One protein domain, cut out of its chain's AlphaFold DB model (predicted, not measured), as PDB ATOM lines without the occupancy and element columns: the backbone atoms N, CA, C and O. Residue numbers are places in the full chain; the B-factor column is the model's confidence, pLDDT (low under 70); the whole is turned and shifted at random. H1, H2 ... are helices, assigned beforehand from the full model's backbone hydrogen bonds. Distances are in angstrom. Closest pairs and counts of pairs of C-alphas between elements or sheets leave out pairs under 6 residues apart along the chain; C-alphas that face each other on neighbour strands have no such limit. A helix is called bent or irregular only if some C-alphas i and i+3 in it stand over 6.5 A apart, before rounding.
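Overview. This is residues 158 to 228 of the 290 residues of an uncharacterized protein of Micromonospora sp. 4G51 (UniProt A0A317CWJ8). What shape is this? H1a, an arm of bent H1, and H3 run loosely side by side, opposite ways, and H2 packs on H1b and H3 at one end. What builds it? The 71 printed residues include helices H1, H2, H3 in order, no named strand: all helix, loose, radius of gyration 14.6 A, spans 45 by 24 by 18 A.

Along the chain. Where is H1? Assigned as one helix by hydrogen bonds, residues 158 to 182, it is bent: C-alphas 169 and 172 are 7.1 A apart. Arm H1a, 158 to 169, 16.2 A, begins at C-alpha (60.603, 40.459, -10.282); H1b, 172 to 182, measures 15.8 A. The others? H2, 189 to 201, 18.4 A, is irregular: C-alphas 193 and 196 are 7.5 A apart. H3, 205 to 227, 32.6 A, ends at C-alpha (54.023, 27.708, -9.182).

Arrangement. How does H1 sit? H1a and H3 are close but not clearly touching, C-alphas 164 and 219 closest at 7.8 A, a shallow tilt of 7 degrees, opposite ways. H1b touches H2, C-alphas 178 and 201 closest at 7.2 A. And H2? It touches H3 about perpendicular, 88 degrees, with residues 200 to 201 alone, C-alphas 200 and 207 closest at 4.9 A. O i to N i+4 pairs are within hydrogen-bond range throughout H1a, H1b and H3, in 5 of 9 in H2.

Size, cuts and confidence. How large? The farthest C-alphas, 187 and 228, are 45.6 A apart. Any cut or low confidence? The printed part has no cut and no long link; pLDDT is under 70 at 7 residues, 174, 198, 200 to 201, 205 and 207 to 208.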
ATOM      1  N   ALA A 158      60.566  39.123  -9.696       78.81
ATOM      2  CA  ALA A 158      60.603  40.459 -10.282       78.81
ATOM      3  C   ALA A 158      60.487  40.419 -11.815       78.81
ATOM      4  O   ALA A 158      59.725  41.195 -12.384       78.81
ATOM      5  N   THR A 159      61.173  39.485 -12.483       76.62
ATOM      6  CA  THR A 159      61.059  39.293 -13.937       76.62
ATOM      7  C   THR A 159      59.643  38.895 -14.346       76.62
ATOM      8  O   THR A 159      59.112  39.452 -15.303       76.62
ATOM      9  N   VAL A 160      59.004  37.974 -13.615       74.69
ATOM     10  CA  VAL A 160      57.612  37.565 -13.878       74.69
ATOM     11  C   VAL A 160      56.655  38.746 -13.693       74.69
ATOM     12  O   VAL A 160      55.788  38.965 -14.537       74.69
ATOM     13  N   ALA A 161      56.836  39.550 -12.641       73.50
ATOM     14  CA  ALA A 161      56.021  40.740 -12.402       73.50
ATOM     15  C   ALA A 161      56.216  41.809 -13.491       73.50
ATOM     16  O   ALA A 161      55.240  42.364 -13.992       73.50
ATOM     17  N   ALA A 162      57.461  42.066 -13.899       78.56
ATOM     18  CA  ALA A 162      57.774  43.000 -14.977       78.56
ATOM     19  C   ALA A 162      57.194  42.534 -16.318       78.56
ATOM     20  O   ALA A 162      56.638  43.338 -17.061       78.56
ATOM     21  N   PHE A 163      57.263  41.232 -16.605       77.81
ATOM     22  CA  PHE A 163      56.650  40.646 -17.793       77.81
ATOM     23  C   PHE A 163      55.125  40.800 -17.775       77.81
ATOM     24  O   PHE A 163      54.545  41.248 -18.760       77.81
ATOM     25  N   ALA A 164      54.475  40.508 -16.644       73.44
ATOM     26  CA  ALA A 164      53.037  40.711 -16.491       73.44
ATOM     27  C   ALA A 164      52.644  42.188 -16.683       73.44
ATOM     28  O   ALA A 164      51.685  42.481 -17.395       73.44
ATOM     29  N   ALA A 165      53.411  43.124 -16.117       75.94
ATOM     30  CA  ALA A 165      53.188  44.556 -16.310       75.94
ATOM     31  C   ALA A 165      53.368  44.979 -17.777       75.94
ATOM     32  O   ALA A 165      52.536  45.714 -18.303       75.94
ATOM     33  N   ALA A 166      54.406  44.483 -18.457       77.56
ATOM     34  CA  ALA A 166      54.644  44.752 -19.875       77.56
ATOM     35  C   ALA A 166      53.507  44.221 -20.760       77.56
ATOM     36  O   ALA A 166      53.084  44.903 -21.688       77.56
ATOM     37  N   VAL A 167      52.970  43.039 -20.442       74.81
ATOM     38  CA  VAL A 167      51.799  42.469 -21.118       74.81
ATOM     39  C   VAL A 167      50.569  43.362 -20.944       74.81
ATOM     40  O   VAL A 167      49.922  43.694 -21.933       74.81
ATOM     41  N   VAL A 168      50.267  43.784 -19.712       77.50
ATOM     42  CA  VAL A 168      49.094  44.626 -19.413       77.50
ATOM     43  C   VAL A 168      49.214  46.004 -20.071       77.50
ATOM     44  O   VAL A 168      48.254  46.486 -20.667       77.50
ATOM     45  N   LEU A 169      50.394  46.624 -20.009       80.88
ATOM     46  CA  LEU A 169      50.652  47.922 -20.640       80.88
ATOM     47  C   LEU A 169      50.726  47.835 -22.172       80.88
ATOM     48  O   LEU A 169      50.448  48.818 -22.853       80.88
ATOM     49  N   GLY A 170      51.079  46.668 -22.718       77.88
ATOM     50  CA  GLY A 170      51.130  46.408 -24.155       77.88
ATOM     51  C   GLY A 170      49.763  46.175 -24.805       77.88
ATOM     52  O   GLY A 170      49.667  46.267 -26.026       77.88
ATOM     53  N   LEU A 171      48.703  45.928 -24.023       74.56
ATOM     54  CA  LEU A 171      47.342  45.684 -24.525       74.56
ATOM     55  C   LEU A 171      46.849  46.712 -25.564       74.56
ATOM     56  O   LEU A 171      46.454  46.290 -26.650       74.56
ATOM     57  N   PRO A 172      46.917  48.038 -25.332       77.25
ATOM     58  CA  PRO A 172      46.464  49.017 -26.325       77.25
ATOM     59  C   PRO A 172      47.268  48.994 -27.636       77.25
ATOM     60  O   PRO A 172      46.739  49.340 -28.692       77.25
ATOM     61  N   ALA A 173      48.533  48.563 -27.608       74.75
ATOM     62  CA  ALA A 173      49.338  48.420 -28.822       74.75
ATOM     63  C   ALA A 173      48.922  47.195 -29.658       74.75
ATOM     64  O   ALA A 173      49.135  47.181 -30.875       74.75
ATOM     65  N   ILE A 174      48.295  46.186 -29.040       69.12
ATOM     66  CA  ILE A 174      47.741  45.019 -29.743       69.12
ATOM     67  C   ILE A 174      46.560  45.445 -30.618       69.12
ATOM     68  O   ILE A 174      46.513  45.092 -31.793       69.12
ATOM     69  N   ASP A 175      45.659  46.283 -30.105       71.25
ATOM     70  CA  ASP A 175      44.544  46.809 -30.904       71.25
ATOM     71  C   ASP A 175      45.041  47.660 -32.084       71.25
ATOM     72  O   ASP A 175      44.530  47.557 -33.203       71.25
ATOM     73  N   GLN A 176      46.095  48.456 -31.873       77.50
ATOM     74  CA  GLN A 176      46.725  49.230 -32.947       77.50
ATOM     75  C   GLN A 176      47.376  48.329 -34.002       77.50
ATOM     76  O   GLN A 176      47.179  48.543 -35.197       77.50
ATOM     77  N   THR A 177      48.111  47.297 -33.588       71.94
ATOM     78  CA  THR A 177      48.742  46.356 -34.527       71.94
ATOM     79  C   THR A 177      47.719  45.510 -35.273       71.94
ATOM     80  O   THR A 177      47.881  45.317 -36.476       71.94
ATOM     81  N   LEU A 178      46.629  45.081 -34.633       70.81
ATOM     82  CA  LEU A 178      45.524  44.392 -35.307       70.81
ATOM     83  C   LEU A 178      44.860  45.279 -36.368       70.81
ATOM     84  O   LEU A 178      44.567  44.804 -37.467       70.81
ATOM     85  N   ASN A 179      44.682  46.570 -36.081       77.00
ATOM     86  CA  ASN A 179      44.173  47.529 -37.063       77.00
ATOM     87  C   ASN A 179      45.153  47.744 -38.231       77.00
ATOM     88  O   ASN A 179      44.722  47.794 -39.382       77.00
ATOM     89  N   ILE A 180      46.462  47.796 -37.967       78.19
ATOM     90  CA  ILE A 180      47.495  47.893 -39.015       78.19
ATOM     91  C   ILE A 180      47.530  46.622 -39.878       78.19
ATOM     92  O   ILE A 180      47.615  46.713 -41.102       78.19
ATOM     93  N   ILE A 181      47.418  45.436 -39.270       72.44
ATOM     94  CA  ILE A 181      47.395  44.146 -39.981       72.44
ATOM     95  C   ILE A 181      46.161  44.042 -40.884       72.44
ATOM     96  O   ILE A 181      46.279  43.581 -42.022       72.44
ATOM     97  N   LYS A 182      44.995  44.515 -40.424       72.69
ATOM     98  CA  LYS A 182      43.785  44.605 -41.259       72.69
ATOM     99  C   LYS A 182      43.969  45.520 -42.471       72.69
ATOM    100  O   LYS A 182      43.406  45.240 -43.521       72.69
ATOM    101  N   ALA A 183      44.768  46.577 -42.345       79.94
ATOM    102  CA  ALA A 183      45.051  47.508 -43.436       79.94
ATOM    103  C   ALA A 183      46.144  47.018 -44.413       79.94
ATOM    104  O   ALA A 183      46.382  47.662 -45.435       79.94
ATOM    105  N   MET A 184      46.831  45.905 -44.122       78.19
ATOM    106  CA  MET A 184      47.989  45.456 -44.900       78.19
ATOM    107  C   MET A 184      47.554  44.670 -46.160       78.19
ATOM    108  O   MET A 184      46.738  43.756 -46.042       78.19
ATOM    109  N   PRO A 185      48.071  44.985 -47.365       76.62
ATOM    110  CA  PRO A 185      47.639  44.360 -48.622       76.62
ATOM    111  C   PRO A 185      48.083  42.892 -48.765       76.62
ATOM    112  O   PRO A 185      49.187  42.513 -48.375       76.62
ATOM    113  N   GLU A 186      47.231  42.059 -49.374       74.06
ATOM    114  CA  GLU A 186      47.328  40.583 -49.337       74.06
ATOM    115  C   GLU A 186      48.481  39.982 -50.162       74.06
ATOM    116  O   GLU A 186      48.842  38.821 -49.983       74.06
ATOM    117  N   GLY A 187      49.076  40.761 -51.069       79.56
ATOM    118  CA  GLY A 187      50.041  40.259 -52.054       79.56
ATOM    119  C   GLY A 187      51.505  40.196 -51.599       79.56
ATOM    120  O   GLY A 187      52.343  39.685 -52.338       79.56
ATOM    121  N   GLY A 188      51.850  40.730 -50.422       81.62
ATOM    122  CA  GLY A 188      53.246  40.864 -49.980       81.62
ATOM    123  C   GLY A 188      53.811  39.646 -49.237       81.62
ATOM    124  O   GLY A 188      53.082  38.898 -48.588       81.62
ATOM    125  N   VAL A 189      55.145  39.496 -49.231       78.50
ATOM    126  CA  VAL A 189      55.867  38.484 -48.420       78.50
ATOM    127  C   VAL A 189      55.508  38.602 -46.929       78.50
ATOM    128  O   VAL A 189      55.328  37.593 -46.251       78.50
ATOM    129  N   ALA A 190      55.306  39.831 -46.442       73.62
ATOM    130  CA  ALA A 190      54.803  40.100 -45.096       73.62
ATOM    131  C   ALA A 190      53.377  39.553 -44.870       73.62
ATOM    132  O   ALA A 190      53.096  39.002 -43.812       73.62
ATOM    133  N   GLY A 191      52.495  39.607 -45.875       71.88
ATOM    134  CA  GLY A 191      51.130  39.076 -45.791       71.88
ATOM    135  C   GLY A 191      51.081  37.554 -45.618       71.88
ATOM    136  O   GLY A 191      50.245  37.045 -44.873       71.88
ATOM    137  N   ARG A 192      52.029  36.815 -46.215       77.62
ATOM    138  CA  ARG A 192      52.147  35.358 -46.012       77.62
ATOM    139  C   ARG A 192      52.583  34.979 -44.599       77.62
ATOM    140  O   ARG A 192      52.106  33.976 -44.085       77.62
ATOM    141  N   LEU A 193      53.448  35.768 -43.963       76.56
ATOM    142  CA  LEU A 193      53.873  35.517 -42.578       76.56
ATOM    143  C   LEU A 193      52.756  35.794 -41.563       76.56
ATOM    144  O   LEU A 193      52.689  35.134 -40.530       76.56
ATOM    145  N   VAL A 194      51.858  36.735 -41.866       77.12
ATOM    146  CA  VAL A 194      50.744  37.120 -40.981       77.12
ATOM    147  C   VAL A 194      49.445  36.354 -41.306       77.12
ATOM    148  O   VAL A 194      48.481  36.412 -40.548       77.12
ATOM    149  N   SER A 195      49.426  35.558 -42.381       74.69
ATOM    150  CA  SER A 195      48.316  34.680 -42.799       74.69
ATOM    151  C   SER A 195      47.603  33.929 -41.656       74.69
ATOM    152  O   SER A 195      46.377  34.039 -41.579       74.69
ATOM    153  N   PRO A 196      48.294  33.219 -40.738       74.88
ATOM    154  CA  PRO A 196      47.610  32.482 -39.671       74.88
ATOM    155  C   PRO A 196      46.948  33.400 -38.631       74.88
ATOM    156  O   PRO A 196      45.933  33.035 -38.044       74.88
ATOM    157  N   LEU A 197      47.474  34.613 -38.428       70.81
ATOM    158  CA  LEU A 197      46.865  35.625 -37.558       70.81
ATOM    159  C   LEU A 197      45.637  36.271 -38.209       70.81
ATOM    160  O   LEU A 197      44.715  36.693 -37.515       70.81
ATOM    161  N   ARG A 198      45.589  36.309 -39.543       68.88
ATOM    162  CA  ARG A 198      44.486  36.918 -40.291       68.88
ATOM    163  C   ARG A 198      43.159  36.188 -40.112       68.88
ATOM    164  O   ARG A 198      42.150  36.848 -39.874       68.88
ATOM    165  N   ALA A 199      43.193  34.855 -40.089       72.25
ATOM    166  CA  ALA A 199      42.029  34.020 -39.783       72.25
ATOM    167  C   ALA A 199      41.409  34.361 -38.412       72.25
ATOM    168  O   ALA A 199      40.197  34.281 -38.230       72.25
ATOM    169  N   VAL A 200      42.230  34.808 -37.455       66.62
ATOM    170  CA  VAL A 200      41.762  35.279 -36.145       66.62
ATOM    171  C   VAL A 200      41.182  36.693 -36.250       66.62
ATOM    172  O   VAL A 200      40.174  36.987 -35.617       66.62
ATOM    173  N   THR A 201      41.758  37.573 -37.076       68.12
ATOM    174  CA  THR A 201      41.270  38.958 -37.243       68.12
ATOM    175  C   THR A 201      39.951  39.093 -38.013       68.12
ATOM    176  O   THR A 201      39.215  40.062 -37.788       68.12
ATOM    177  N   GLU A 202      39.640  38.142 -38.897       72.50
ATOM    178  CA  GLU A 202      38.401  38.113 -39.691       72.50
ATOM    179  C   GLU A 202      37.165  37.786 -38.842       72.50
ATOM    180  O   GLU A 202      36.065  38.231 -39.160       72.50
ATOM    181  N   ALA A 203      37.342  37.136 -37.687       71.50
ATOM    182  CA  ALA A 203      36.267  36.852 -36.732       71.50
ATOM    183  C   ALA A 203      35.734  38.103 -35.987       71.50
ATOM    184  O   ALA A 203      34.917  37.993 -35.070       71.50
ATOM    185  N   GLY A 204      36.190  39.310 -36.342       70.88
ATOM    186  CA  GLY A 204      35.704  40.561 -35.756       70.88
ATOM    187  C   GLY A 204      35.995  40.660 -34.253       70.88
ATOM    188  O   GLY A 204      37.101  40.354 -33.811       70.88
ATOM    189  N   ALA A 205      35.004  41.083 -33.461       69.50
ATOM    190  CA  ALA A 205      35.127  41.214 -32.002       69.50
ATOM    191  C   ALA A 205      35.411  39.874 -31.287       69.50
ATOM    192  O   ALA A 205      36.032  39.852 -30.221       69.50
ATOM    193  N   ALA A 206      35.008  38.746 -31.885       70.94
ATOM    194  CA  ALA A 206      35.332  37.421 -31.361       70.94
ATOM    195  C   ALA A 206      36.828  37.096 -31.527       70.94
ATOM    196  O   ALA A 206      37.420  36.455 -30.662       70.94
ATOM    197  N   GLY A 207      37.463  37.605 -32.587       68.75
ATOM    198  CA  GLY A 207      38.890  37.436 -32.863       68.75
ATOM    199  C   GLY A 207      39.799  38.068 -31.814       68.75
ATOM    200  O   GLY A 207      40.719  37.422 -31.308       68.75
ATOM    201  N   SER A 208      39.493  39.307 -31.414       69.19
ATOM    202  CA  SER A 208      40.178  39.964 -30.292       69.19
ATOM    203  C   SER A 208      40.031  39.154 -29.006       69.19
ATOM    204  O   SER A 208      41.013  38.951 -28.297       69.19
ATOM    205  N   PHE A 209      38.842  38.605 -28.741       73.44
ATOM    206  CA  PHE A 209      38.579  37.803 -27.546       73.44
ATOM    207  C   PHE A 209      39.388  36.493 -27.519       73.44
ATOM    208  O   PHE A 209      39.919  36.116 -26.475       73.44
ATOM    209  N   VAL A 210      39.550  35.829 -28.670       75.88
ATOM    210  CA  VAL A 210      40.418  34.644 -28.814       75.88
ATOM    211  C   VAL A 210      41.890  35.004 -28.588       75.88
ATOM    212  O   VAL A 210      42.594  34.266 -27.899       75.88
ATOM    213  N   GLY A 211      42.346  36.153 -29.097       74.19
ATOM    214  CA  GLY A 211      43.687  36.675 -28.818       74.19
ATOM    215  C   GLY A 211      43.924  36.911 -27.321       74.19
ATOM    216  O   GLY A 211      44.931  36.454 -26.779       74.19
ATOM    217  N   TYR A 212      42.958  37.537 -26.637       76.38
ATOM    218  CA  TYR A 212      42.982  37.723 -25.182       76.38
ATOM    219  C   TYR A 212      43.042  36.390 -24.428       76.38
ATOM    220  O   TYR A 212      43.872  36.236 -23.534       76.38
ATOM    221  N   LEU A 213      42.213  35.409 -24.803       79.50
ATOM    222  CA  LEU A 213      42.215  34.072 -24.200       79.50
ATOM    223  C   LEU A 213      43.542  33.341 -24.415       79.50
ATOM    224  O   LEU A 213      44.039  32.713 -23.483       79.50
ATOM    225  N   GLY A 214      44.137  33.444 -25.605       82.69
ATOM    226  CA  GLY A 214      45.445  32.862 -25.896       82.69
ATOM    227  C   GLY A 214      46.549  33.473 -25.034       82.69
ATOM    228  O   GLY A 214      47.346  32.751 -24.436       82.69
ATOM    229  N   LEU A 215      46.560  34.800 -24.901       78.69
ATOM    230  CA  LEU A 215      47.553  35.513 -24.099       78.69
ATOM    231  C   LEU A 215      47.376  35.232 -22.595       78.69
ATOM    232  O   LEU A 215      48.355  34.973 -21.893       78.69
ATOM    233  N   LEU A 216      46.127  35.174 -22.119       80.62
ATOM    234  CA  LEU A 216      45.783  34.751 -20.759       80.62
ATOM    235  C   LEU A 216      46.204  33.297 -20.495       80.62
ATOM    236  O   LEU A 216      46.751  33.003 -19.435       80.62
ATOM    237  N   ALA A 217      45.992  32.391 -21.453       82.44
ATOM    238  CA  ALA A 217      46.400  30.994 -21.340       82.44
ATOM    239  C   ALA A 217      47.926  30.864 -21.243       82.44
ATOM    240  O   ALA A 217      48.415  30.143 -20.376       82.44
ATOM    241  N   VAL A 218      48.688  31.602 -22.059       83.44
ATOM    242  CA  VAL A 218      50.158  31.638 -21.966       83.44
ATOM    243  C   VAL A 218      50.611  32.181 -20.608       83.44
ATOM    244  O   VAL A 218      51.494  31.593 -19.982       83.44
ATOM    245  N   LEU A 219      49.980  33.254 -20.116       81.88
ATOM    246  CA  LEU A 219      50.266  33.815 -18.794       81.88
ATOM    247  C   LEU A 219      49.987  32.794 -17.678       81.88
ATOM    248  O   LEU A 219      50.828  32.603 -16.800       81.88
ATOM    249  N   LEU A 220      48.843  32.107 -17.728       82.81
ATOM    250  CA  LEU A 220      48.467  31.075 -16.759       82.81
ATOM    251  C   LEU A 220      49.398  29.864 -16.815       82.81
ATOM    252  O   LEU A 220      49.771  29.355 -15.763       82.81
ATOM    253  N   VAL A 221      49.816  29.420 -18.003       84.38
ATOM    254  CA  VAL A 221      50.792  28.331 -18.159       84.38
ATOM    255  C   VAL A 221      52.148  28.741 -17.591       84.38
ATOM    256  O   VAL A 221      52.750  27.963 -16.853       84.38
ATOM    257  N   ALA A 222      52.619  29.960 -17.861       81.06
ATOM    258  CA  ALA A 222      53.861  30.471 -17.282       81.06
ATOM    259  C   ALA A 222      53.782  30.549 -15.746       81.06
ATOM    260  O   ALA A 222      54.714  30.137 -15.053       81.06
ATOM    261  N   LEU A 223      52.650  31.016 -15.210       81.38
ATOM    262  CA  LEU A 223      52.414  31.114 -13.771       81.38
ATOM    263  C   LEU A 223      52.272  29.731 -13.122       81.38
ATOM    264  O   LEU A 223      52.805  29.517 -12.038       81.38
ATOM    265  N   ALA A 224      51.643  28.769 -13.802       82.75
ATOM    266  CA  ALA A 224      51.563  27.377 -13.374       82.75
ATOM    267  C   ALA A 224      52.946  26.715 -13.372       82.75
ATOM    268  O   ALA A 224      53.321  26.119 -12.371       82.75
ATOM    269  N   LEU A 225      53.746  26.873 -14.432       80.94
ATOM    270  CA  LEU A 225      55.124  26.368 -14.487       80.94
ATOM    271  C   LEU A 225      56.017  26.985 -13.400       80.94
ATOM    272  O   LEU A 225      56.894  26.301 -12.875       80.94
ATOM    273  N   TYR A 226      55.778  28.248 -13.036       76.06
ATOM    274  CA  TYR A 226      56.447  28.911 -11.916       76.06
ATOM    275  C   TYR A 226      55.963  28.400 -10.550       76.06
ATOM    276  O   TYR A 226      56.764  28.220  -9.632       76.06
ATOM    277  N   ALA A 227      54.656  28.169 -10.412       75.88
ATOM    278  CA  ALA A 227      54.023  27.708  -9.182       75.88
ATOM    279  C   ALA A 227      54.221  26.211  -8.926       75.88
ATOM    280  O   ALA A 227      54.095  25.793  -7.776       75.88
ATOM    281  N   ILE A 228      54.544  25.409  -9.952       78.94
ATOM    282  CA  ILE A 228      54.976  24.026  -9.759       78.94
ATOM    283  C   ILE A 228      56.193  24.099  -8.842       78.94
ATOM    284  O   ILE A 228      57.244  24.601  -9.260       78.94
TER     285      ILE A 228